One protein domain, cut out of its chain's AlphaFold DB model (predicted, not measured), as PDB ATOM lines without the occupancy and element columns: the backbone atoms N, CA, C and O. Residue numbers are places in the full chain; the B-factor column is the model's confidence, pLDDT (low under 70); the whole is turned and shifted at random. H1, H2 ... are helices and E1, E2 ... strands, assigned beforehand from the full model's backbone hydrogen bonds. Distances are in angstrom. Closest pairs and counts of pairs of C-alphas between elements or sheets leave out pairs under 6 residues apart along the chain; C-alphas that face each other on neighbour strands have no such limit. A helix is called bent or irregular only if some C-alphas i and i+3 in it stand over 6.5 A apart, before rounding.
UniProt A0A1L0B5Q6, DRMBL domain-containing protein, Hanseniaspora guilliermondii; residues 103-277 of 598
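This is residues 103 to 277 of the 598 residues of the protein "DRMBL domain-containing protein" of Hanseniaspora guilliermondii (UniProt A0A1L0B5Q6). Two strongly twisted sheets stand partly face to face as a sandwich; the three helices lie on the side of the first sheet, E1 to E5, away from the second, E6 to E9, and H2 packs on the first near E5. Residues 103 to 131 run round the outside with no named element, and residues 202 to 207 stick out. The printed part has 175 residues, in chain order E1 E2 E3 H1 E4 H2 H3 E5 E6 E7 E8 E9; the first sheet is mixed, the second antiparallel, each in numerical order. The class is mixed, helices and strands, with under half of the residues in named elements; the whole is compact, radius of gyration of the C-alphas 15.9 A, spanning 50 by 38 by 32 A.

Find C-alpha 132 at (132.576, 112.005, 159.291), where E1, residues 132 to 134, begins. Its sheet goes on with E2, 141 to 144; E3, 155 to 158; E4, 181 to 185, 13.7 A; and E5, 219 to 222. The other sheet holds E6, 228 to 231; E7, 238 to 245, 23.3 A; E8, 253 to 260, 21.9 A; and E9, 266 to 272, 17.5 A, ending at C-alpha 272 (132.126, 101.087, 160.064). The helices are H1, 171 to 176; H2, 186 to 195, 15.0 A; and H3, 209 to 216, 10.2 A.

In the first sheet, E1 and E2 form an antiparallel hairpin, with N 133 and O 142 at 2.9 A. E2 and E3 are parallel, N 157 to O 143 2.8 A; so are E3 and E4, N 183 to O 156 2.8 A, and E4 and E5, N 220 to O 182 2.8 A. E3, H1, E4 and E4, H2 H3, E5 are strand-helix-strand units, parallel neighbours joined through helices, with right-handed crossovers. H2 is on this sheet at a height of 9.6 A; the closest C-alphas of H2 and E5, Glu 186 and Val 221, are 5.5 A apart. H2 is irregular, C-alphas 187 and 190 being 7.5 A apart. H3 only grazes the sheet; H1 is not on it. Every O i to N i+4 pair is within hydrogen-bond range in H1 and H3, 4 of 6 in H2. Across the sandwich, two sheets face to face, the closest C-alphas of E4 and E7, Gly 185 and Thr 243, are 6.5 A apart. E6 E7 E8 E9 is a meander, each strand the antiparallel neighbour of the one before: look at N 228 and O 241, 2.9 A, N 254 and O 244, 2.8 A, and N 259 and O 268, 2.8 A.

The printed part has no cut. The two C-alphas farthest apart, Lys 204 and Phe 263, are 50.4 A apart. The links E3 to H1 and H2 to H3 are long. Look for pLDDT under 70 at residues 114 to 126, 202 to 211 and 234.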
ATOM      1  N   LEU A 103     137.300 101.525 184.742       91.12
ATOM      2  CA  LEU A 103     136.657 100.956 183.553       91.12
ATOM      3  C   LEU A 103     135.264 100.364 183.859       91.12
ATOM      4  O   LEU A 103     134.327 100.504 183.063       91.12
ATOM      5  N   LYS A 104     135.094  99.712 185.016       90.94
ATOM      6  CA  LYS A 104     133.796  99.152 185.440       90.94
ATOM      7  C   LYS A 104     132.782 100.236 185.799       90.94
ATOM      8  O   LYS A 104     131.585  99.996 185.694       90.94
ATOM      9  N   GLU A 105     133.255 101.415 186.175       91.31
ATOM     10  CA  GLU A 105     132.421 102.563 186.542       91.31
ATOM     11  C   GLU A 105     132.014 103.408 185.328       91.31
ATOM     12  O   GLU A 105     131.152 104.277 185.437       91.31
ATOM     13  N   LYS A 106     132.573 103.129 184.138       93.12
ATOM     14  CA  LYS A 106     132.174 103.818 182.904       93.12
ATOM     15  C   LYS A 106     130.674 103.658 182.620       93.12
ATOM     16  O   LYS A 106     130.142 102.552 182.770       93.12
ATOM     17  N   PRO A 107     129.988 104.735 182.204       94.69
ATOM     18  CA  PRO A 107     128.553 104.689 181.978       94.69
ATOM     19  C   PRO A 107     128.218 103.904 180.703       94.69
ATOM     20  O   PRO A 107     128.983 103.901 179.742       94.69
ATOM     21  N   GLU A 108     127.051 103.258 180.691       95.44
ATOM     22  CA  GLU A 108     126.485 102.594 179.499       95.44
ATOM     23  C   GLU A 108     125.537 103.524 178.717       95.44
ATOM     24  O   GLU A 108     125.120 103.212 177.604       95.44
ATOM     25  N   ILE A 109     125.204 104.679 179.302       96.56
ATOM     26  CA  ILE A 109     124.365 105.726 178.719       96.56
ATOM     27  C   ILE A 109     125.047 107.065 178.985       96.56
ATOM     28  O   ILE A 109     125.387 107.359 180.130       96.56
ATOM     29  N   TYR A 110     125.222 107.887 177.957       95.00
ATOM     30  CA  TYR A 110     125.815 109.211 178.100       95.00
ATOM     31  C   TYR A 110     125.001 110.263 177.352       95.00
ATOM     32  O   TYR A 110     124.619 110.066 176.198       95.00
ATOM     33  N   ARG A 111     124.757 111.391 178.022       91.81
ATOM     34  CA  ARG A 111     124.151 112.586 177.439       91.81
ATOM     35  C   ARG A 111     125.148 113.741 177.566       91.81
ATOM     36  O   ARG A 111     125.624 113.978 178.677       91.81
ATOM     37  N   PRO A 112     125.481 114.434 176.468       85.56
ATOM     38  CA  PRO A 112     126.405 115.552 176.518       85.56
ATOM     39  C   PRO A 112     125.726 116.755 177.187       85.56
ATOM     40  O   PRO A 112     124.533 116.997 177.006       85.56
ATOM     41  N   ILE A 113     126.492 117.508 177.975       74.94
ATOM     42  CA  ILE A 113     126.053 118.774 178.572       74.94
ATOM     43  C   ILE A 113     126.574 119.879 177.650       74.94
ATOM     44  O   ILE A 113     127.733 120.272 177.769       74.94
ATOM     45  N   LEU A 114     125.768 120.338 176.689       63.06
ATOM     46  CA  LEU A 114     126.154 121.489 175.863       63.06
ATOM     47  C   LEU A 114     125.632 122.754 176.509       63.06
ATOM     48  O   LEU A 114     124.431 123.006 176.506       63.06
ATOM     49  N   ASN A 115     126.550 123.534 177.069       50.59
ATOM     50  CA  ASN A 115     126.210 124.827 177.647       50.59
ATOM     51  C   ASN A 115     126.225 125.961 176.608       50.59
ATOM     52  O   ASN A 115     125.622 126.993 176.875       50.59
ATOM     53  N   GLU A 116     126.836 125.781 175.430       52.97
ATOM     54  CA  GLU A 116     126.881 126.781 174.347       52.97
ATOM     55  C   GLU A 116     126.973 126.089 172.970       52.97
ATOM     56  O   GLU A 116     127.525 124.987 172.866       52.97
ATOM     57  N   ASP A 117     126.431 126.722 171.919       54.53
ATOM     58  CA  ASP A 117     126.583 126.263 170.531       54.53
ATOM     59  C   ASP A 117     128.083 126.146 170.192       54.53
ATOM     60  O   ASP A 117     128.875 127.046 170.484       54.53
ATOM     61  N   ILE A 118     128.499 125.032 169.576       56.59
ATOM     62  CA  ILE A 118     129.887 124.849 169.130       56.59
ATOM     63  C   ILE A 118     130.179 125.931 168.082       56.59
ATOM     64  O   ILE A 118     129.706 125.844 166.950       56.59
ATOM     65  N   LEU A 119     130.944 126.961 168.457       47.88
ATOM     66  CA  LEU A 119     131.374 128.024 167.548       47.88
ATOM     67  C   LEU A 119     132.198 127.411 166.407       47.88
ATOM     68  O   LEU A 119     133.357 127.025 166.581       47.88
ATOM     69  N   ILE A 120     131.582 127.317 165.229       51.12
ATOM     70  CA  ILE A 120     132.223 126.846 164.003       51.12
ATOM     71  C   ILE A 120     133.240 127.911 163.586       51.12
ATOM     72  O   ILE A 120     132.883 128.960 163.059       51.12
ATOM     73  N   ASN A 121     134.521 127.660 163.845       48.00
ATOM     74  CA  ASN A 121     135.591 128.501 163.322       48.00
ATOM     75  C   ASN A 121     135.850 128.118 161.855       48.00
ATOM     76  O   ASN A 121     136.228 126.981 161.569       48.00
ATOM     77  N   ASP A 122     135.681 129.078 160.942       47.69
ATOM     78  CA  ASP A 122     135.742 128.903 159.477       47.69
ATOM     79  C   ASP A 122     137.117 128.452 158.936       47.69
ATOM     80  O   ASP A 122     137.257 128.081 157.772       47.69
ATOM     81  N   SER A 123     138.155 128.404 159.778       48.34
ATOM     82  CA  SER A 123     139.495 127.905 159.426       48.34
ATOM     83  C   SER A 123     139.601 126.372 159.461       48.34
ATOM     84  O   SER A 123     140.610 125.807 159.893       48.34
ATOM     85  N   SER A 124     138.542 125.677 159.039       52.75
ATOM     86  CA  SER A 124     138.479 124.219 159.110       52.75
ATOM     87  C   SER A 124     139.465 123.570 158.132       52.75
ATOM     88  O   SER A 124     139.461 123.805 156.924       52.75
ATOM     89  N   GLN A 125     140.342 122.727 158.671       55.91
ATOM     90  CA  GLN A 125     141.094 121.770 157.871       55.91
ATOM     91  C   GLN A 125     140.068 120.862 157.178       55.91
ATOM     92  O   GLN A 125     139.184 120.343 157.859       55.91
ATOM     93  N   ARG A 126     140.144 120.689 155.848       64.38
ATOM     94  CA  ARG A 126     139.223 119.796 155.122       64.38
ATOM     95  C   ARG A 126     139.307 118.394 155.727       64.38
ATOM     96  O   ARG A 126     140.346 117.743 155.635       64.38
ATOM     97  N   ILE A 127     138.225 117.956 156.363       72.75
ATOM     98  CA  ILE A 127     138.106 116.609 156.915       72.75
ATOM     99  C   ILE A 127     137.645 115.695 155.778       72.75
ATOM    100  O   ILE A 127     136.672 116.045 155.102       72.75
ATOM    101  N   PRO A 128     138.311 114.553 155.528       81.06
ATOM    102  CA  PRO A 128     137.834 113.602 154.535       81.06
ATOM    103  C   PRO A 128     136.404 113.166 154.860       81.06
ATOM    104  O   PRO A 128     136.110 112.799 155.998       81.06
ATOM    105  N   SER A 129     135.513 113.201 153.868       84.75
ATOM    106  CA  SER A 129     134.080 112.945 154.069       84.75
ATOM    107  C   SER A 129     133.800 111.575 154.685       84.75
ATOM    108  O   SER A 129     132.895 111.457 155.496       84.75
ATOM    109  N   TYR A 130     134.607 110.557 154.377       86.19
ATOM    110  CA  TYR A 130     134.450 109.209 154.926       86.19
ATOM    111  C   TYR A 130     134.813 109.089 156.419       86.19
ATOM    112  O   TYR A 130     134.462 108.094 157.044       86.19
ATOM    113  N   ARG A 131     135.502 110.079 157.010       90.94
ATOM    114  CA  ARG A 131     135.826 110.120 158.452       90.94
ATOM    115  C   ARG A 131     134.716 110.763 159.286       90.94
ATOM    116  O   ARG A 131     134.786 110.730 160.512       90.94
ATOM    117  N   ILE A 132     133.718 111.367 158.641       91.81
ATOM    118  CA  ILE A 132     132.576 112.005 159.291       91.81
ATOM    119  C   ILE A 132     131.304 111.307 158.846       91.81
ATOM    120  O   ILE A 132     131.056 111.122 157.657       91.81
ATOM    121  N   HIS A 133     130.457 110.980 159.809       95.00
ATOM    122  CA  HIS A 133     129.138 110.457 159.519       95.00
ATOM    123  C   HIS A 133     128.059 111.443 159.972       95.00
ATOM    124  O   HIS A 133     128.095 111.954 161.094       95.00
ATOM    125  N   GLN A 134     127.126 111.713 159.057       93.31
ATOM    126  CA  GLN A 134     125.948 112.550 159.253       93.31
ATOM    127  C   GLN A 134     124.715 111.651 159.227       93.31
ATOM    128  O   GLN A 134     124.454 111.009 158.206       93.31
ATOM    129  N   PHE A 135     123.960 111.658 160.322       93.25
ATOM    130  CA  PHE A 135     122.704 110.923 160.432       93.25
ATOM    131  C   PHE A 135     121.566 111.663 159.708       93.25
ATOM    132  O   PHE A 135     121.598 112.901 159.635       93.25
ATOM    133  N   PRO A 136     120.565 110.944 159.164       92.69
ATOM    134  CA  PRO A 136     119.421 111.544 158.483       92.69
ATOM    135  C   PRO A 136     118.608 112.412 159.442       92.69
ATOM    136  O   PRO A 136     118.393 112.029 160.586       92.69
ATOM    137  N   GLU A 137     118.139 113.568 158.961       88.56
ATOM    138  CA  GLU A 137     117.257 114.477 159.722       88.56
ATOM    139  C   GLU A 137     117.848 114.945 161.072       88.56
ATOM    140  O   GLU A 137     117.135 115.451 161.934       88.56
ATOM    141  N   CYS A 138     119.167 114.819 161.244       86.81
ATOM    142  CA  CYS A 138     119.915 115.235 162.423       86.81
ATOM    143  C   CYS A 138     120.945 116.296 162.024       86.81
ATOM    144  O   CYS A 138     121.517 116.216 160.940       86.81
ATOM    145  N   GLU A 139     121.208 117.283 162.880       86.19
ATOM    146  CA  GLU A 139     122.294 118.251 162.653       86.19
ATOM    147  C   GLU A 139     123.648 117.726 163.151       86.19
ATOM    148  O   GLU A 139     124.701 118.130 162.652       86.19
ATOM    149  N   ASP A 140     123.635 116.809 164.122       87.56
ATOM    150  CA  ASP A 140     124.856 116.298 164.725       87.56
ATOM    151  C   ASP A 140     125.581 115.297 163.841       87.56
ATOM    152  O   ASP A 140     124.998 114.506 163.098       87.56
ATOM    153  N   LYS A 141     126.899 115.310 164.002       91.06
ATOM    154  CA  LYS A 141     127.842 114.454 163.296       91.06
ATOM    155  C   LYS A 141     128.709 113.715 164.294       91.06
ATOM    156  O   LYS A 141     128.987 114.207 165.392       91.06
ATOM    157  N   ILE A 142     129.219 112.571 163.863       94.50
ATOM    158  CA  ILE A 142     130.278 111.852 164.569       94.50
ATOM    159  C   ILE A 142     131.526 111.785 163.701       94.50
ATOM    160  O   ILE A 142     131.433 111.740 162.473       94.50
ATOM    161  N   THR A 143     132.686 111.768 164.349       94.81
ATOM    162  CA  THR A 143     133.969 111.547 163.677       94.81
ATOM    163  C   THR A 143     134.499 110.172 164.058       94.81
ATOM    164  O   THR A 143     134.388 109.765 165.216       94.81
ATOM    165  N   ILE A 144     135.066 109.450 163.096       95.81
ATOM    166  CA  ILE A 144     135.656 108.125 163.298       95.81
ATOM    167  C   ILE A 144     137.110 108.175 162.827       95.81
ATOM    168  O   ILE A 144     137.391 108.573 161.697       95.81
ATOM    169  N   ASP A 145     138.031 107.772 163.703       95.44
ATOM    170  CA  ASP A 145     139.468 107.622 163.448       95.44
ATOM    171  C   ASP A 145     140.187 108.898 162.960       95.44
ATOM    172  O   ASP A 145     141.184 108.845 162.237       95.44
ATOM    173  N   PHE A 146     139.682 110.076 163.331       91.56
ATOM    174  CA  PHE A 146     140.264 111.356 162.933       91.56
ATOM    175  C   PHE A 146     140.054 112.431 164.002       91.56
ATOM    176  O   PHE A 146     138.989 112.512 164.604       91.56
ATOM    177  N   PHE A 147     141.067 113.272 164.231       92.31
ATOM    178  CA  PHE A 147     141.062 114.275 165.302       92.31
ATOM    179  C   PHE A 147     141.451 115.660 164.753       92.31
ATOM    180  O   PHE A 147     142.612 116.074 164.830       92.31
ATOM    181  N   PRO A 148     140.497 116.398 164.158       86.62
ATOM    182  CA  PRO A 148     140.747 117.698 163.529       86.62
ATOM    183  C   PRO A 148     141.058 118.779 164.569       86.62
ATOM    184  O   PRO A 148     140.411 118.818 165.609       86.62
ATOM    185  N   LYS A 149     141.983 119.711 164.289       81.12
ATOM    186  CA  LYS A 149     142.393 120.773 165.243       81.12
ATOM    187  C   LYS A 149     141.215 121.494 165.919       81.12
ATOM    188  O   LYS A 149     141.249 121.667 167.134       81.12
ATOM    189  N   ASN A 150     140.200 121.855 165.133       79.00
ATOM    190  CA  ASN A 150     138.938 122.427 165.599       79.00
ATOM    191  C   ASN A 150     137.823 121.424 165.302       79.00
ATOM    192  O   ASN A 150     137.331 121.358 164.173       79.00
ATOM    193  N   SER A 151     137.467 120.606 166.287       80.19
ATOM    194  CA  SER A 151     136.416 119.614 166.107       80.19
ATOM    195  C   SER A 151     135.042 120.257 165.992       80.19
ATOM    196  O   SER A 151     134.643 121.048 166.840       80.19
ATOM    197  N   GLN A 152     134.292 119.834 164.976       79.44
ATOM    198  CA  GLN A 152     132.873 120.152 164.823       79.44
ATOM    199  C   GLN A 152     131.962 119.071 165.425       79.44
ATOM    200  O   GLN A 152     130.749 119.241 165.450       79.44
ATOM    201  N   THR A 153     132.525 117.954 165.899       87.75
ATOM    202  CA  THR A 153     131.768 116.837 166.479       87.75
ATOM    203  C   THR A 153     132.042 116.697 167.969       87.75
ATOM    204  O   THR A 153     133.166 116.915 168.437       87.75
ATOM    205  N   VAL A 154     131.013 116.290 168.715       90.94
ATOM    206  CA  VAL A 154     131.135 115.926 170.134       90.94
ATOM    207  C   VAL A 154     131.802 114.561 170.258       90.94
ATOM    208  O   VAL A 154     132.777 114.422 170.985       90.94
ATOM    209  N   TYR A 155     131.326 113.556 169.520       95.06
ATOM    210  CA  TYR A 155     131.846 112.192 169.613       95.06
ATOM    211  C   TYR A 155     132.950 111.917 168.589       95.06
ATOM    212  O   TYR A 155     132.800 112.208 167.398       95.06
ATOM    213  N   HIS A 156     134.042 111.328 169.081       96.31
ATOM    214  CA  HIS A 156     135.214 110.890 168.321       96.31
ATOM    215  C   HIS A 156     135.475 109.422 168.614       96.31
ATOM    216  O   HIS A 156     135.879 109.064 169.724       96.31
ATOM    217  N   PHE A 157     135.230 108.570 167.630       97.88
ATOM    218  CA  PHE A 157     135.423 107.135 167.753       97.88
ATOM    219  C   PHE A 157     136.833 106.734 167.339       97.88
ATOM    220  O   PHE A 157     137.379 107.293 166.392       97.88
ATOM    221  N   ILE A 158     137.392 105.740 168.027       97.81
ATOM    222  CA  ILE A 158     138.627 105.063 167.626       97.81
ATOM    223  C   ILE A 158     138.318 103.579 167.430       97.81
ATOM    224  O   ILE A 158     137.950 102.885 168.383       97.81
ATOM    225  N   SER A 159     138.481 103.088 166.204       97.38
ATOM    226  CA  SER A 159     138.321 101.680 165.843       97.38
ATOM    227  C   SER A 159     139.452 100.828 166.423       97.38
ATOM    228  O   SER A 159     139.190  99.741 166.949       97.38
ATOM    229  N   HIS A 160     140.694 101.329 166.374       95.56
ATOM    230  CA  HIS A 160     141.898 100.678 166.897       95.56
ATOM    231  C   HIS A 160     143.090 101.650 167.048       95.56
ATOM    232  O   HIS A 160     143.020 102.813 166.665       95.56
ATOM    233  N   LEU A 161     144.201 101.189 167.642       93.94
ATOM    234  CA  LEU A 161     145.344 102.041 168.016       93.94
ATOM    235  C   LEU A 161     146.551 101.961 167.062       93.94
ATOM    236  O   LEU A 161     147.698 101.971 167.531       93.94
ATOM    237  N   HIS A 162     146.335 101.926 165.747       90.88
ATOM    238  CA  HIS A 162     147.385 102.273 164.775       90.88
ATOM    239  C   HIS A 162     147.454 103.787 164.552       90.88
ATOM    240  O   HIS A 162     146.511 104.519 164.844       90.88
ATOM    241  N   SER A 163     148.636 104.275 164.164       89.38
ATOM    242  CA  SER A 163     148.985 105.705 164.194       89.38
ATOM    243  C   SER A 163     148.116 106.589 163.307       89.38
ATOM    244  O   SER A 163     147.777 107.711 163.684       89.38
ATOM    245  N   ASP A 164     147.769 106.066 162.147       88.38
ATOM    246  CA  ASP A 164     146.956 106.648 161.091       88.38
ATOM    247  C   ASP A 164     145.451 106.712 161.433       88.38
ATOM    248  O   ASP A 164     144.729 107.525 160.858       88.38
ATOM    249  N   HIS A 165     144.994 105.972 162.453       92.75
ATOM    250  CA  HIS A 165     143.604 105.988 162.954       92.75
ATOM    251  C   HIS A 165     143.376 106.913 164.153       92.75
ATOM    252  O   HIS A 165     142.275 107.032 164.684       92.75
ATOM    253  N   HIS A 166     144.420 107.593 164.608       91.94
ATOM    254  CA  HIS A 166     144.305 108.609 165.648       91.94
ATOM    255  C   HIS A 166     145.143 109.843 165.301       91.94
ATOM    256  O   HIS A 166     145.735 110.501 166.166       91.94
ATOM    257  N   VAL A 167     145.221 110.143 164.003       87.06
ATOM    258  CA  VAL A 167     145.940 111.303 163.471       87.06
ATOM    259  C   VAL A 167     145.314 112.580 164.005       87.06
ATOM    260  O   VAL A 167     144.099 112.764 163.969       87.06
ATOM    261  N   GLY A 168     146.173 113.466 164.506       88.69
ATOM    262  CA  GLY A 168     145.781 114.730 165.124       88.69
ATOM    263  C   GLY A 168     145.508 114.634 166.627       88.69
ATOM    264  O   GLY A 168     145.537 115.661 167.309       88.69
ATOM    265  N   PHE A 169     145.340 113.427 167.181       91.56
ATOM    266  CA  PHE A 169     145.099 113.277 168.609       91.56
ATOM    267  C   PHE A 169     146.352 113.602 169.429       91.56
ATOM    268  O   PHE A 169     147.465 113.161 169.142       91.56
ATOM    269  N   SER A 170     146.164 114.364 170.503       88.81
ATOM    270  CA  SER A 170     147.176 114.621 171.526       88.81
ATOM    271  C   SER A 170     146.516 115.140 172.805       88.81
ATOM    272  O   SER A 170     145.378 115.610 172.780       88.81
ATOM    273  N   LYS A 171     147.250 115.157 173.926       83.44
ATOM    274  CA  LYS A 171     146.789 115.843 175.149       83.44
ATOM    275  C   LYS A 171     146.434 117.311 174.891       83.44
ATOM    276  O   LYS A 171     145.440 117.810 175.406       83.44
ATOM    277  N   LYS A 172     147.229 117.984 174.051       86.38
ATOM    278  CA  LYS A 172     146.987 119.369 173.632       86.38
ATOM    279  C   LYS A 172     145.685 119.494 172.843       86.38
ATOM    280  O   LYS A 172     144.903 120.388 173.132       86.38
ATOM    281  N   TRP A 173     145.442 118.588 171.894       90.50
ATOM    282  CA  TRP A 173     144.193 118.551 171.131       90.50
ATOM    283  C   TRP A 173     142.981 118.423 172.053       90.50
ATOM    284  O   TRP A 173     142.016 119.171 171.918       90.50
ATOM    285  N   LEU A 174     143.064 117.532 173.040       87.25
ATOM    286  CA  LEU A 174     141.986 117.308 173.992       87.25
ATOM    287  C   LEU A 174     141.739 118.534 174.892       87.25
ATOM    288  O   LEU A 174     140.597 118.832 175.227       87.25
ATOM    289  N   ALA A 175     142.784 119.278 175.264       84.94
ATOM    290  CA  ALA A 175     142.639 120.554 175.972       84.94
ATOM    291  C   ALA A 175     142.007 121.652 175.092       84.94
ATOM    292  O   ALA A 175     141.246 122.474 175.588       84.94
ATOM    293  N   GLN A 176     142.297 121.651 173.788       87.25
ATOM    294  CA  GLN A 176     141.747 122.605 172.813       87.25
ATOM    295  C   GLN A 176     140.300 122.294 172.401       87.25
ATOM    296  O   GLN A 176     139.614 123.175 171.894       87.25
ATOM    297  N   ASN A 177     139.833 121.066 172.633       87.56
ATOM    298  CA  ASN A 177     138.488 120.607 172.301       87.56
ATOM    299  C   ASN A 177     137.769 120.142 173.585       87.56
ATOM    300  O   ASN A 177     137.621 118.939 173.813       87.56
ATOM    301  N   PRO A 178     137.341 121.071 174.466       86.06
ATOM    302  CA  PRO A 178     136.793 120.733 175.784       86.06
ATOM    303  C   PRO A 178     135.517 119.882 175.710       86.06
ATOM    304  O   PRO A 178     135.325 119.011 176.556       86.06
ATOM    305  N   ASN A 179     134.710 120.067 174.661       86.06
ATOM    306  CA  ASN A 179     133.453 119.346 174.441       86.06
ATOM    307  C   ASN A 179     133.637 117.981 173.751       86.06
ATOM    308  O   ASN A 179     132.659 117.263 173.560       86.06
ATOM    309  N   ALA A 180     134.859 117.622 173.342       91.00
ATOM    310  CA  ALA A 180     135.103 116.359 172.657       91.00
ATOM    311  C   ALA A 180     135.078 115.173 173.630       91.00
ATOM    312  O   ALA A 180     135.731 115.183 174.676       91.00
ATOM    313  N   ILE A 181     134.366 114.127 173.228       94.25
ATOM    314  CA  ILE A 181     134.225 112.853 173.918       94.25
ATOM    315  C   ILE A 181     134.845 111.761 173.054       94.25
ATOM    316  O   ILE A 181     134.469 111.570 171.897       94.25
ATOM    317  N   ILE A 182     135.793 111.036 173.634       96.25
ATOM    318  CA  ILE A 182     136.516 109.949 172.978       96.25
ATOM    319  C   ILE A 182     135.796 108.641 173.285       96.25
ATOM    320  O   ILE A 182     135.500 108.355 174.447       96.25
ATOM    321  N   VAL A 183     135.536 107.836 172.260       98.00
ATOM    322  CA  VAL A 183     134.789 106.583 172.383       98.00
ATOM    323  C   VAL A 183     135.544 105.446 171.701       98.00
ATOM    324  O   VAL A 183     135.949 105.561 170.550       98.00
ATOM    325  N   PHE A 184     135.732 104.320 172.387       97.81
ATOM    326  CA  PHE A 184     136.360 103.129 171.798       97.81
ATOM    327  C   PHE A 184     135.966 101.841 172.530       97.81
ATOM    328  O   PHE A 184     135.375 101.874 173.610       97.81
ATOM    329  N   GLY A 185     136.287 100.685 171.943       96.94
ATOM    330  CA  GLY A 185     136.060  99.380 172.569       96.94
ATOM    331  C   GLY A 185     136.902  99.151 173.831       96.94
ATOM    332  O   GLY A 185     138.035  99.620 173.931       96.94
ATOM    333  N   GLU A 186     136.368  98.389 174.790       95.31
ATOM    334  CA  GLU A 186     136.991  98.162 176.109       95.31
ATOM    335  C   GLU A 186     138.435  97.646 176.085       95.31
ATOM    336  O   GLU A 186     139.227  98.007 176.956       95.31
ATOM    337  N   GLU A 187     138.805  96.863 175.069       93.62
ATOM    338  CA  GLU A 187     140.158  96.315 174.923       93.62
ATOM    339  C   GLU A 187     141.218  97.409 174.700       93.62
ATOM    340  O   GLU A 187     142.384  97.203 175.033       93.62
ATOM    341  N   ASN A 188     140.822  98.594 174.219       94.56
ATOM    342  CA  ASN A 188     141.727  99.722 173.992       94.56
ATOM    343  C   ASN A 188     141.887 100.640 175.215       94.56
ATOM    344  O   ASN A 188     142.717 101.542 175.170       94.56
ATOM    345  N   TYR A 189     141.172 100.414 176.325       93.94
ATOM    346  CA  TYR A 189     141.171 101.339 177.467       93.94
ATOM    347  C   TYR A 189     142.547 101.551 178.113       93.94
ATOM    348  O   TYR A 189     143.036 102.680 178.157       93.94
ATOM    349  N   LEU A 190     143.210 100.489 178.580       91.62
ATOM    350  CA  LEU A 190     144.554 100.622 179.164       91.62
ATOM    351  C   LEU A 190     145.613 101.016 178.120       91.62
ATOM    352  O   LEU A 190     146.389 101.938 178.393       91.62
ATOM    353  N   PRO A 191     145.655 100.385 176.927       91.44
ATOM    354  CA  PRO A 191     146.625 100.742 175.896       91.44
ATOM    355  C   PRO A 191     146.521 102.200 175.442       91.44
ATOM    356  O   PRO A 191     147.552 102.833 175.231       91.44
ATOM    357  N   PHE A 192     145.313 102.765 175.353       92.12
ATOM    358  CA  PHE A 192     145.104 104.174 175.011       92.12
ATOM    359  C   PHE A 192     145.742 105.105 176.050       92.12
ATOM    360  O   PHE A 192     146.513 106.004 175.699       92.12
ATOM    361  N   LEU A 193     145.479 104.860 177.340       89.31
ATOM    362  CA  LEU A 193     146.026 105.673 178.432       89.31
ATOM    363  C   LEU A 193     147.558 105.633 178.469       89.31
ATOM    364  O   LEU A 193     148.189 106.658 178.723       89.31
ATOM    365  N   TYR A 194     148.148 104.470 178.186       87.25
ATOM    366  CA  TYR A 194     149.597 104.304 178.091       87.25
ATOM    367  C   TYR A 194     150.180 104.982 176.851       87.25
ATOM    368  O   TYR A 194     151.119 105.768 176.964       87.25
ATOM    369  N   LYS A 195     149.606 104.720 175.668       87.69
ATOM    370  CA  LYS A 195     150.120 105.195 174.376       87.69
ATOM    371  C   LYS A 195     150.200 106.716 174.306       87.69
ATOM    372  O   LYS A 195     151.194 107.253 173.829       87.69
ATOM    373  N   PHE A 196     149.190 107.410 174.826       86.94
ATOM    374  CA  PHE A 196     149.162 108.877 174.857       86.94
ATOM    375  C   PHE A 196     149.716 109.471 176.153       86.94
ATOM    376  O   PHE A 196     149.575 110.674 176.399       86.94
ATOM    377  N   ASN A 197     150.356 108.637 176.981       84.38
ATOM    378  CA  ASN A 197     150.938 109.007 178.265       84.38
ATOM    379  C   ASN A 197     149.937 109.754 179.165       84.38
ATOM    380  O   ASN A 197     150.328 110.647 179.913       84.38
ATOM    381  N   ILE A 198     148.634 109.454 179.060       83.88
ATOM    382  CA  ILE A 198     147.593 110.042 179.918       83.88
ATOM    383  C   ILE A 198     147.883 109.669 181.370       83.88
ATOM    384  O   ILE A 198     147.863 110.534 182.238       83.88
ATOM    385  N   VAL A 199     148.255 108.406 181.594       78.06
ATOM    386  CA  VAL A 199     148.758 107.904 182.872       78.06
ATOM    387  C   VAL A 199     150.221 107.530 182.703       78.06
ATOM    388  O   VAL A 199     150.564 106.707 181.856       78.06
ATOM    389  N   ASN A 200     151.092 108.089 183.543       77.19
ATOM    390  CA  ASN A 200     152.482 107.654 183.596       77.19
ATOM    391  C   ASN A 200     152.594 106.396 184.469       77.19
ATOM    392  O   ASN A 200     152.649 106.477 185.697       77.19
ATOM    393  N   PHE A 201     152.657 105.227 183.837       73.56
ATOM    394  CA  PHE A 201     152.794 103.942 184.530       73.56
ATOM    395  C   PHE A 201     154.153 103.756 185.231       73.56
ATOM    396  O   PHE A 201     154.280 102.876 186.073       73.56
ATOM    397  N   LYS A 202     155.157 104.587 184.916       67.75
ATOM    398  CA  LYS A 202     156.540 104.464 185.408       67.75
ATOM    399  C   LYS A 202     156.880 105.402 186.575       67.75
ATOM    400  O   LYS A 202     157.958 105.279 187.146       67.75
ATOM    401  N   SER A 203     156.003 106.342 186.935       67.56
ATOM    402  CA  SER A 203     156.267 107.350 187.976       67.56
ATOM    403  C   SER A 203     155.339 107.212 189.184       67.56
ATOM    404  O   SER A 203     154.137 107.012 189.018       67.56
ATOM    405  N   LYS A 204     155.880 107.377 190.399       60.69
ATOM    406  CA  LYS A 204     155.115 107.439 191.664       60.69
ATOM    407  C   LYS A 204     154.444 108.792 191.917       60.69
ATOM    408  O   LYS A 204     153.731 108.925 192.905       60.69
ATOM    409  N   VAL A 205     154.689 109.793 191.069       54.09
ATOM    410  CA  VAL A 205     154.155 111.147 191.262       54.09
ATOM    411  C   VAL A 205     152.626 111.111 191.166       54.09
ATOM    412  O   VAL A 205     152.082 110.787 190.110       54.09
ATOM    413  N   LYS A 206     151.965 111.412 192.293       49.97
ATOM    414  CA  LYS A 206     150.505 111.544 192.449       49.97
ATOM    415  C   LYS A 206     149.935 112.790 191.762       49.97
ATOM    416  O   LYS A 206     148.759 112.820 191.434       49.97
ATOM    417  N   ASP A 207     150.772 113.785 191.488       46.50
ATOM    418  CA  ASP A 207     150.364 115.160 191.152       46.50
ATOM    419  C   ASP A 207     149.794 115.354 189.726       46.50
ATOM    420  O   ASP A 207     149.822 116.451 189.181       46.50
ATOM    421  N   LEU A 208     149.290 114.289 189.096       51.94
ATOM    422  CA  LEU A 208     148.577 114.319 187.810       51.94
ATOM    423  C   LEU A 208     147.139 113.777 187.926       51.94
ATOM    424  O   LEU A 208     146.491 113.572 186.901       51.94
ATOM    425  N   GLU A 209     146.643 113.518 189.141       56.66
ATOM    426  CA  GLU A 209     145.298 112.971 189.377       56.66
ATOM    427  C   GLU A 209     144.179 113.905 188.872       56.66
ATOM    428  O   GLU A 209     143.274 113.425 188.192       56.66
ATOM    429  N   GLU A 210     144.277 115.228 189.073       60.41
ATOM    430  CA  GLU A 210     143.249 116.184 188.606       60.41
ATOM    431  C   GLU A 210     143.134 116.229 187.068       60.41
ATOM    432  O   GLU A 210     142.043 116.083 186.510       60.41
ATOM    433  N   ASP A 211     144.266 116.343 186.359       67.38
ATOM    434  CA  ASP A 211     144.303 116.295 184.889       67.38
ATOM    435  C   ASP A 211     143.810 114.938 184.360       67.38
ATOM    436  O   ASP A 211     143.146 114.852 183.322       67.38
ATOM    437  N   TYR A 212     144.126 113.855 185.072       73.50
ATOM    438  CA  TYR A 212     143.713 112.504 184.721       73.50
ATOM    439  C   TYR A 212     142.198 112.305 184.849       73.50
ATOM    440  O   TYR A 212     141.580 111.758 183.931       73.50
ATOM    441  N   GLU A 213     141.575 112.747 185.940       75.44
ATOM    442  CA  GLU A 213     140.125 112.642 186.127       75.44
ATOM    443  C   GLU A 213     139.372 113.467 185.077       75.44
ATOM    444  O   GLU A 213     138.437 112.969 184.442       75.44
ATOM    445  N   ALA A 214     139.839 114.686 184.794       77.00
ATOM    446  CA  ALA A 214     139.262 115.555 183.769       77.00
ATOM    447  C   ALA A 214     139.404 114.995 182.337       77.00
ATOM    448  O   ALA A 214     138.544 115.210 181.478       77.00
ATOM    449  N   ILE A 215     140.492 114.277 182.041       79.81
ATOM    450  CA  ILE A 215     140.673 113.600 180.749       79.81
ATOM    451  C   ILE A 215     139.820 112.337 180.682       79.81
ATOM    452  O   ILE A 215     139.122 112.107 179.695       79.81
ATOM    453  N   THR A 216     139.866 111.503 181.718       83.25
ATOM    454  CA  THR A 216     139.166 110.221 181.700       83.25
ATOM    455  C   THR A 216     137.660 110.374 181.774       83.25
ATOM    456  O   THR A 216     136.978 109.531 181.200       83.25
ATOM    457  N   SER A 217     137.116 111.431 182.378       86.62
ATOM    458  CA  SER A 217     135.676 111.731 182.335       86.62
ATOM    459  C   SER A 217     135.145 111.917 180.905       86.62
ATOM    460  O   SER A 217     133.982 111.621 180.642       86.62
ATOM    461  N   ARG A 218     136.016 112.301 179.961       90.88
ATOM    462  CA  ARG A 218     135.719 112.447 178.526       90.88
ATOM    463  C   ARG A 218     136.013 111.197 177.695       90.88
ATOM    464  O   ARG A 218     135.920 111.236 176.472       90.88
ATOM    465  N   ILE A 219     136.363 110.085 178.342       94.56
ATOM    466  CA  ILE A 219     136.556 108.781 177.704       94.56
ATOM    467  C   ILE A 219     135.372 107.884 178.044       94.56
ATOM    468  O   ILE A 219     135.168 107.521 179.212       94.56
ATOM    469  N   LEU A 220     134.647 107.477 177.007       97.19
ATOM    470  CA  LEU A 220     133.598 106.470 177.060       97.19
ATOM    471  C   LEU A 220     134.079 105.167 176.432       97.19
ATOM    472  O   LEU A 220     134.929 105.149 175.542       97.19
ATOM    473  N   VAL A 221     133.524 104.062 176.917       97.62
ATOM    474  CA  VAL A 221     133.969 102.728 176.533       97.62
ATOM    475  C   VAL A 221     132.785 101.878 176.112       97.62
ATOM    476  O   VAL A 221     131.823 101.727 176.864       97.62
ATOM    477  N   ILE A 222     132.883 101.280 174.926       98.00
ATOM    478  CA  ILE A 222     131.902 100.318 174.432       98.00
ATOM    479  C   ILE A 222     132.294  98.940 174.962       98.00
ATOM    480  O   ILE A 222     133.325  98.373 174.582       98.00
ATOM    481  N   ARG A 223     131.477  98.419 175.879       95.12
ATOM    482  CA  ARG A 223     131.714  97.132 176.535       95.12
ATOM    483  C   ARG A 223     131.416  95.965 175.607       95.12
ATOM    484  O   ARG A 223     130.513  96.009 174.770       95.12
ATOM    485  N   LYS A 224     132.128  94.860 175.804       88.00
ATOM    486  CA  LYS A 224     131.887  93.642 175.029       88.00
ATOM    487  C   LYS A 224     130.477  93.116 175.295       88.00
ATOM    488  O   LYS A 224     130.080  92.901 176.437       88.00
ATOM    489  N   ASN A 225     129.728  92.883 174.216       83.75
ATOM    490  CA  ASN A 225     128.334  92.422 174.229       83.75
ATOM    491  C   ASN A 225     127.326  93.377 174.901       83.75
ATOM    492  O   ASN A 225     126.199  92.960 175.169       83.75
ATOM    493  N   LYS A 226     127.694  94.634 175.168       93.00
ATOM    494  CA  LYS A 226     126.784  95.630 175.738       93.00
ATOM    495  C   LYS A 226     126.839  96.924 174.923       93.00
ATOM    496  O   LYS A 226     127.904  97.538 174.865       93.00
ATOM    497  N   PRO A 227     125.729  97.337 174.288       96.25
ATOM    498  CA  PRO A 227     125.705  98.579 173.533       96.25
ATOM    499  C   PRO A 227     125.911  99.789 174.448       96.25
ATOM    500  O   PRO A 227     125.411  99.812 175.572       96.25
ATOM    501  N   LEU A 228     126.607 100.800 173.939       98.50
ATOM    502  CA  LEU A 228     126.716 102.121 174.553       98.50
ATOM    503  C   LEU A 228     125.668 103.042 173.923       98.50
ATOM    504  O   LEU A 228     125.653 103.200 172.702       98.50
ATOM    505  N   LYS A 229     124.799 103.645 174.738       98.25
ATOM    506  CA  LYS A 229     123.803 104.621 174.278       98.25
ATOM    507  C   LYS A 229     124.351 106.038 174.411       98.25
ATOM    508  O   LYS A 229     124.676 106.465 175.516       98.25
ATOM    509  N   LEU A 230     124.412 106.775 173.307       97.25
ATOM    510  CA  LEU A 230     124.889 108.158 173.272       97.25
ATOM    511  C   LEU A 230     123.780 109.059 172.735       97.25
ATOM    512  O   LEU A 230     123.325 108.860 171.614       97.25
ATOM    513  N   PHE A 231     123.334 110.023 173.534       95.12
ATOM    514  CA  PHE A 231     122.375 111.023 173.066       95.12
ATOM    515  C   PHE A 231     123.066 112.038 172.163       95.12
ATOM    516  O   PHE A 231     124.160 112.500 172.479       95.12
ATOM    517  N   LEU A 232     122.416 112.388 171.059       90.88
ATOM    518  CA  LEU A 232     122.836 113.505 170.222       90.88
ATOM    519  C   LEU A 232     122.247 114.815 170.795       90.88
ATOM    520  O   LEU A 232     121.490 114.804 171.773       90.88
ATOM    521  N   ASN A 233     122.662 115.953 170.262       74.44
ATOM    522  CA  ASN A 233     122.292 117.285 170.728       74.44
ATOM    523  C   ASN A 233     120.880 117.675 170.259       74.44
ATOM    524  O   ASN A 233     120.289 117.043 169.387       74.44
ATOM    525  N   LYS A 234     120.334 118.733 170.884       62.91
ATOM    526  CA  LYS A 234     118.998 119.312 170.629       62.91
ATOM    527  C   LYS A 234     117.904 118.245 170.426       62.91
ATOM    528  O   LYS A 234     117.319 118.135 169.359       62.91
ATOM    529  N   GLY A 235     117.608 117.476 171.479       74.38
ATOM    530  CA  GLY A 235     116.463 116.559 171.513       74.38
ATOM    531  C   GLY A 235     116.722 115.272 172.296       74.38
ATOM    532  O   GLY A 235     117.643 115.185 173.116       74.38
ATOM    533  N   ASP A 236     115.886 114.268 172.032       88.12
ATOM    534  CA  ASP A 236     115.991 112.918 172.604       88.12
ATOM    535  C   ASP A 236     116.495 111.868 171.602       88.12
ATOM    536  O   ASP A 236     116.493 110.675 171.913       88.12
ATOM    537  N   SER A 237     116.982 112.302 170.434       94.19
ATOM    538  CA  SER A 237     117.631 111.416 169.462       94.19
ATOM    539  C   SER A 237     118.945 110.841 170.012       94.19
ATOM    540  O   SER A 237     119.622 111.441 170.856       94.19
ATOM    541  N   TYR A 238     119.297 109.630 169.587       96.81
ATOM    542  CA  TYR A 238     120.448 108.914 170.132       96.81
ATOM    543  C   TYR A 238     120.988 107.853 169.179       96.81
ATOM    544  O   TYR A 238     120.298 107.374 168.284       96.81
ATOM    545  N   ILE A 239     122.221 107.423 169.435       97.94
ATOM    546  CA  ILE A 239     122.836 106.270 168.780       97.94
ATOM    547  C   ILE A 239     123.073 105.150 169.794       97.94
ATOM    548  O   ILE A 239     123.496 105.396 170.927       97.94
ATOM    549  N   LEU A 240     122.805 103.907 169.394       98.38
ATOM    550  CA  LEU A 240     123.312 102.716 170.077       98.38
ATOM    551  C   LEU A 240     124.545 102.225 169.337       98.38
ATOM    552  O   LEU A 240     124.481 101.945 168.141       98.38
ATOM    553  N   VAL A 241     125.654 102.090 170.057       98.31
ATOM    554  CA  VAL A 241     126.924 101.652 169.478       98.31
ATOM    555  C   VAL A 241     127.315 100.291 170.028       98.31
ATOM    556  O   VAL A 241     127.404 100.108 171.243       98.31
ATOM    557  N   LYS A 242     127.572  99.333 169.138       97.69
ATOM    558  CA  LYS A 242     128.067  97.986 169.464       97.69
ATOM    559  C   LYS A 242     129.422  97.774 168.797       97.69
ATOM    560  O   LYS A 242     129.661  98.273 167.701       97.69
ATOM    561  N   THR A 243     130.288  96.991 169.435       97.38
ATOM    562  CA  THR A 243     131.569  96.572 168.857       97.38
ATOM    563  C   THR A 243     131.569  95.089 168.522       97.38
ATOM    564  O   THR A 243     131.039  94.257 169.265       97.38
ATOM    565  N   LEU A 244     132.214  94.741 167.412       96.19
ATOM    566  CA  LEU A 244     132.572  93.369 167.057       96.19
ATOM    567  C   LEU A 244     134.063  93.303 166.748       96.19
ATOM    568  O   LEU A 244     134.624  94.271 166.262       96.19
ATOM    569  N   ASN A 245     134.712  92.171 167.008       95.31
ATOM    570  CA  ASN A 245     136.129  92.001 166.685       95.31
ATOM    571  C   ASN A 245     136.350  92.134 165.161       95.31
ATOM    572  O   ASN A 245     135.679  91.442 164.396       95.31
ATOM    573  N   ALA A 246     137.275  93.005 164.744       96.56
ATOM    574  CA  ALA A 246     137.577  93.279 163.332       96.56
ATOM    575  C   ALA A 246     138.551  92.271 162.688       96.56
ATOM    576  O   ALA A 246     138.814  92.330 161.491       96.56
ATOM    577  N   ASN A 247     139.100  91.331 163.463       95.12
ATOM    578  CA  ASN A 247     140.111  90.361 163.027       95.12
ATOM    579  C   ASN A 247     141.354  91.018 162.380       95.12
ATOM    580  O   ASN A 247     142.030  90.414 161.548       95.12
ATOM    581  N   HIS A 248     141.668  92.246 162.791       93.31
ATOM    582  CA  HIS A 248     142.831  93.010 162.350       93.31
ATOM    583  C   HIS A 248     143.973  92.885 163.374       93.31
ATOM    584  O   HIS A 248     144.721  91.906 163.325       93.31
ATOM    585  N   CYS A 249     144.042  93.783 164.364       92.06
ATOM    586  CA  CYS A 249     144.931  93.697 165.528       92.06
ATOM    587  C   CYS A 249     144.137  93.550 166.844       92.06
ATOM    588  O   CYS A 249     142.905  93.633 166.856       92.06
ATOM    589  N   ILE A 250     144.820  93.294 167.971       91.44
ATOM    590  CA  ILE A 250     144.145  93.202 169.281       91.44
ATOM    591  C   ILE A 250     143.484  94.549 169.613       91.44
ATOM    592  O   ILE A 250     144.103  95.601 169.473       91.44
ATOM    593  N   GLY A 251     142.223  94.514 170.048       93.19
ATOM    594  CA  GLY A 251     141.418  95.703 170.314       93.19
ATOM    595  C   GLY A 251     140.785  96.358 169.085       93.19
ATOM    596  O   GLY A 251     139.965  97.257 169.265       93.19
ATOM    597  N   ALA A 252     141.095  95.915 167.862       96.31
ATOM    598  CA  ALA A 252     140.424  96.419 166.668       96.31
ATOM    599  C   ALA A 252     138.970  95.951 166.594       96.31
ATOM    600  O   ALA A 252     138.664  94.765 166.789       96.31
ATOM    601  N   CYS A 253     138.068  96.884 166.293       96.94
ATOM    602  CA  CYS A 253     136.645  96.600 166.258       96.94
ATOM    603  C   CYS A 253     135.911  97.203 165.058       96.94
ATOM    604  O   CYS A 253     136.147  98.344 164.673       96.94
ATOM    605  N   LEU A 254     134.959  96.425 164.536       97.88
ATOM    606  CA  LEU A 254     133.863  96.944 163.733       97.88
ATOM    607  C   LEU A 254     132.955  97.753 164.666       97.88
ATOM    608  O   LEU A 254     132.588  97.261 165.742       97.88
ATOM    609  N   LEU A 255     132.571  98.952 164.243       98.31
ATOM    610  CA  LEU A 255     131.646  99.833 164.948       98.31
ATOM    611  C   LEU A 255     130.277  99.755 164.270       98.31
ATOM    612  O   LEU A 255     130.133 100.108 163.102       98.31
ATOM    613  N   LEU A 256     129.278  99.272 165.003       98.19
ATOM    614  CA  LEU A 256     127.890  99.214 164.555       98.19
ATOM    615  C   LEU A 256     127.094 100.323 165.238       98.19
ATOM    616  O   LEU A 256     126.987 100.311 166.466       98.19
ATOM    617  N   PHE A 257     126.519 101.222 164.448       98.56
ATOM    618  CA  PHE A 257     125.668 102.317 164.898       98.56
ATOM    619  C   PHE A 257     124.215 102.047 164.503       98.56
ATOM    620  O   PHE A 257     123.928 101.788 163.340       98.56
ATOM    621  N   GLU A 258     123.302 102.132 165.465       98.50
ATOM    622  CA  GLU A 258     121.854 102.189 165.235       98.50
ATOM    623  C   GLU A 258     121.380 103.583 165.669       98.50
ATOM    624  O   GLU A 258     121.469 103.914 166.855       98.50
ATOM    625  N   TYR A 259     120.934 104.410 164.724       98.06
ATOM    626  CA  TYR A 259     120.461 105.771 164.979       98.06
ATOM    627  C   TYR A 259     118.944 105.807 165.166       98.06
ATOM    628  O   TYR A 259     118.184 105.354 164.305       98.06
ATOM    629  N   TYR A 260     118.518 106.376 166.291       97.50
ATOM    630  CA  TYR A 260     117.124 106.576 166.653       97.50
ATOM    631  C   TYR A 260     116.803 108.068 166.721       97.50
ATOM    632  O   TYR A 260     117.532 108.838 167.354       97.50
ATOM    633  N   ASP A 261     115.689 108.457 166.107       94.69
ATOM    634  CA  ASP A 261     115.163 109.819 166.201       94.69
ATOM    635  C   ASP A 261     114.590 110.126 167.602       94.69
ATOM    636  O   ASP A 261     114.566 109.288 168.508       94.69
ATOM    637  N   GLU A 262     114.101 111.353 167.786       92.31
ATOM    638  CA  GLU A 262     113.456 111.795 169.030       92.31
ATOM    639  C   GLU A 262     112.153 111.043 169.363       92.31
ATOM    640  O   GLU A 262     111.729 111.014 170.517       92.31
ATOM    641  N   PHE A 263     111.546 110.373 168.378       93.25
ATOM    642  CA  PHE A 263     110.352 109.542 168.535       93.25
ATOM    643  C   PHE A 263     110.686 108.063 168.762       93.25
ATOM    644  O   PHE A 263     109.790 107.213 168.731       93.25
ATOM    645  N   ASN A 264     111.961 107.744 169.017       94.75
ATOM    646  CA  ASN A 264     112.458 106.393 169.255       94.75
ATOM    647  C   ASN A 264     112.248 105.440 168.056       94.75
ATOM    648  O   ASN A 264     112.097 104.228 168.231       94.75
ATOM    649  N   GLN A 265     112.245 105.974 166.835       96.19
ATOM    650  CA  GLN A 265     112.210 105.205 165.594       96.19
ATOM    651  C   GLN A 265     113.628 105.005 165.064       96.19
ATOM    652  O   GLN A 265     114.386 105.963 164.946       96.19
ATOM    653  N   LEU A 266     113.974 103.766 164.704       97.62
ATOM    654  CA  LEU A 266     115.231 103.468 164.017       97.62
ATOM    655  C   LEU A 266     115.197 104.095 162.616       97.62
ATOM    656  O   LEU A 266     114.328 103.747 161.816       97.62
ATOM    657  N   LYS A 267     116.132 105.004 162.332       97.50
ATOM    658  CA  LYS A 267     116.232 105.704 161.042       97.50
ATOM    659  C   LYS A 267     117.387 105.228 160.180       97.50
ATOM    660  O   LYS A 267     117.274 105.284 158.962       97.50
ATOM    661  N   GLU A 268     118.482 104.794 160.794       98.12
ATOM    662  CA  GLU A 268     119.670 104.357 160.061       98.12
ATOM    663  C   GLU A 268     120.461 103.316 160.860       98.12
ATOM    664  O   GLU A 268     120.600 103.421 162.082       98.12
ATOM    665  N   THR A 269     120.997 102.314 160.168       98.62
ATOM    666  CA  THR A 269     121.943 101.327 160.696       98.62
ATOM    667  C   THR A 269     123.232 101.368 159.884       98.62
ATOM    668  O   THR A 269     123.231 101.095 158.684       98.62
ATOM    669  N   VAL A 270     124.354 101.672 160.535       98.62
ATOM    670  CA  VAL A 270     125.653 101.884 159.881       98.62
ATOM    671  C   VAL A 270     126.695 100.927 160.433       98.62
ATOM    672  O   VAL A 270     126.839 100.781 161.647       98.62
ATOM    673  N   LEU A 271     127.463 100.306 159.541       98.62
ATOM    674  CA  LEU A 271     128.645  99.529 159.896       98.62
ATOM    675  C   LEU A 271     129.897 100.284 159.454       98.62
ATOM    676  O   LEU A 271     130.072 100.539 158.269       98.62
ATOM    677  N   HIS A 272     130.789 100.602 160.384       98.50
ATOM    678  CA  HIS A 272     132.126 101.087 160.064       98.50
ATOM    679  C   HIS A 272     133.142 100.003 160.394       98.50
ATOM    680  O   HIS A 272     133.268  99.599 161.552       98.50
ATOM    681  N   THR A 273     133.865  99.509 159.389       98.19
ATOM    682  CA  THR A 273     134.783  98.385 159.599       98.19
ATOM    683  C   THR A 273     136.035  98.787 160.367       98.19
ATOM    684  O   THR A 273     136.629  97.938 161.023       98.19
ATOM    685  N   GLY A 274     136.429 100.068 160.290       96.81
ATOM    686  CA  GLY A 274     137.820 100.434 160.571       96.81
ATOM    687  C   GLY A 274     138.722  99.596 159.668       96.81
ATOM    688  O   GLY A 274     138.274  99.176 158.598       96.81
ATOM    689  N   ASP A 275     139.910  99.262 160.145       96.56
ATOM    690  CA  ASP A 275     140.721  98.235 159.500       96.56
ATOM    691  C   ASP A 275     140.266  96.852 159.943       96.56
ATOM    692  O   ASP A 275     140.096  96.573 161.138       96.56
ATOM    693  N   PHE A 276     140.048  95.968 158.971       97.06
ATOM    694  CA  PHE A 276     139.495  94.647 159.240       97.06
ATOM    695  C   PHE A 276     139.997  93.590 158.261       97.06
ATOM    696  O   PHE A 276     140.286  93.848 157.090       97.06
ATOM    697  N   ARG A 277     140.009  92.342 158.731       95.56
ATOM    698  CA  ARG A 277     140.160  91.172 157.865       95.56
ATOM    699  C   ARG A 277     138.921  90.310 157.946       95.56
ATOM    700  O   ARG A 277     138.700  89.628 158.949       95.56
TER     701      ARG A 277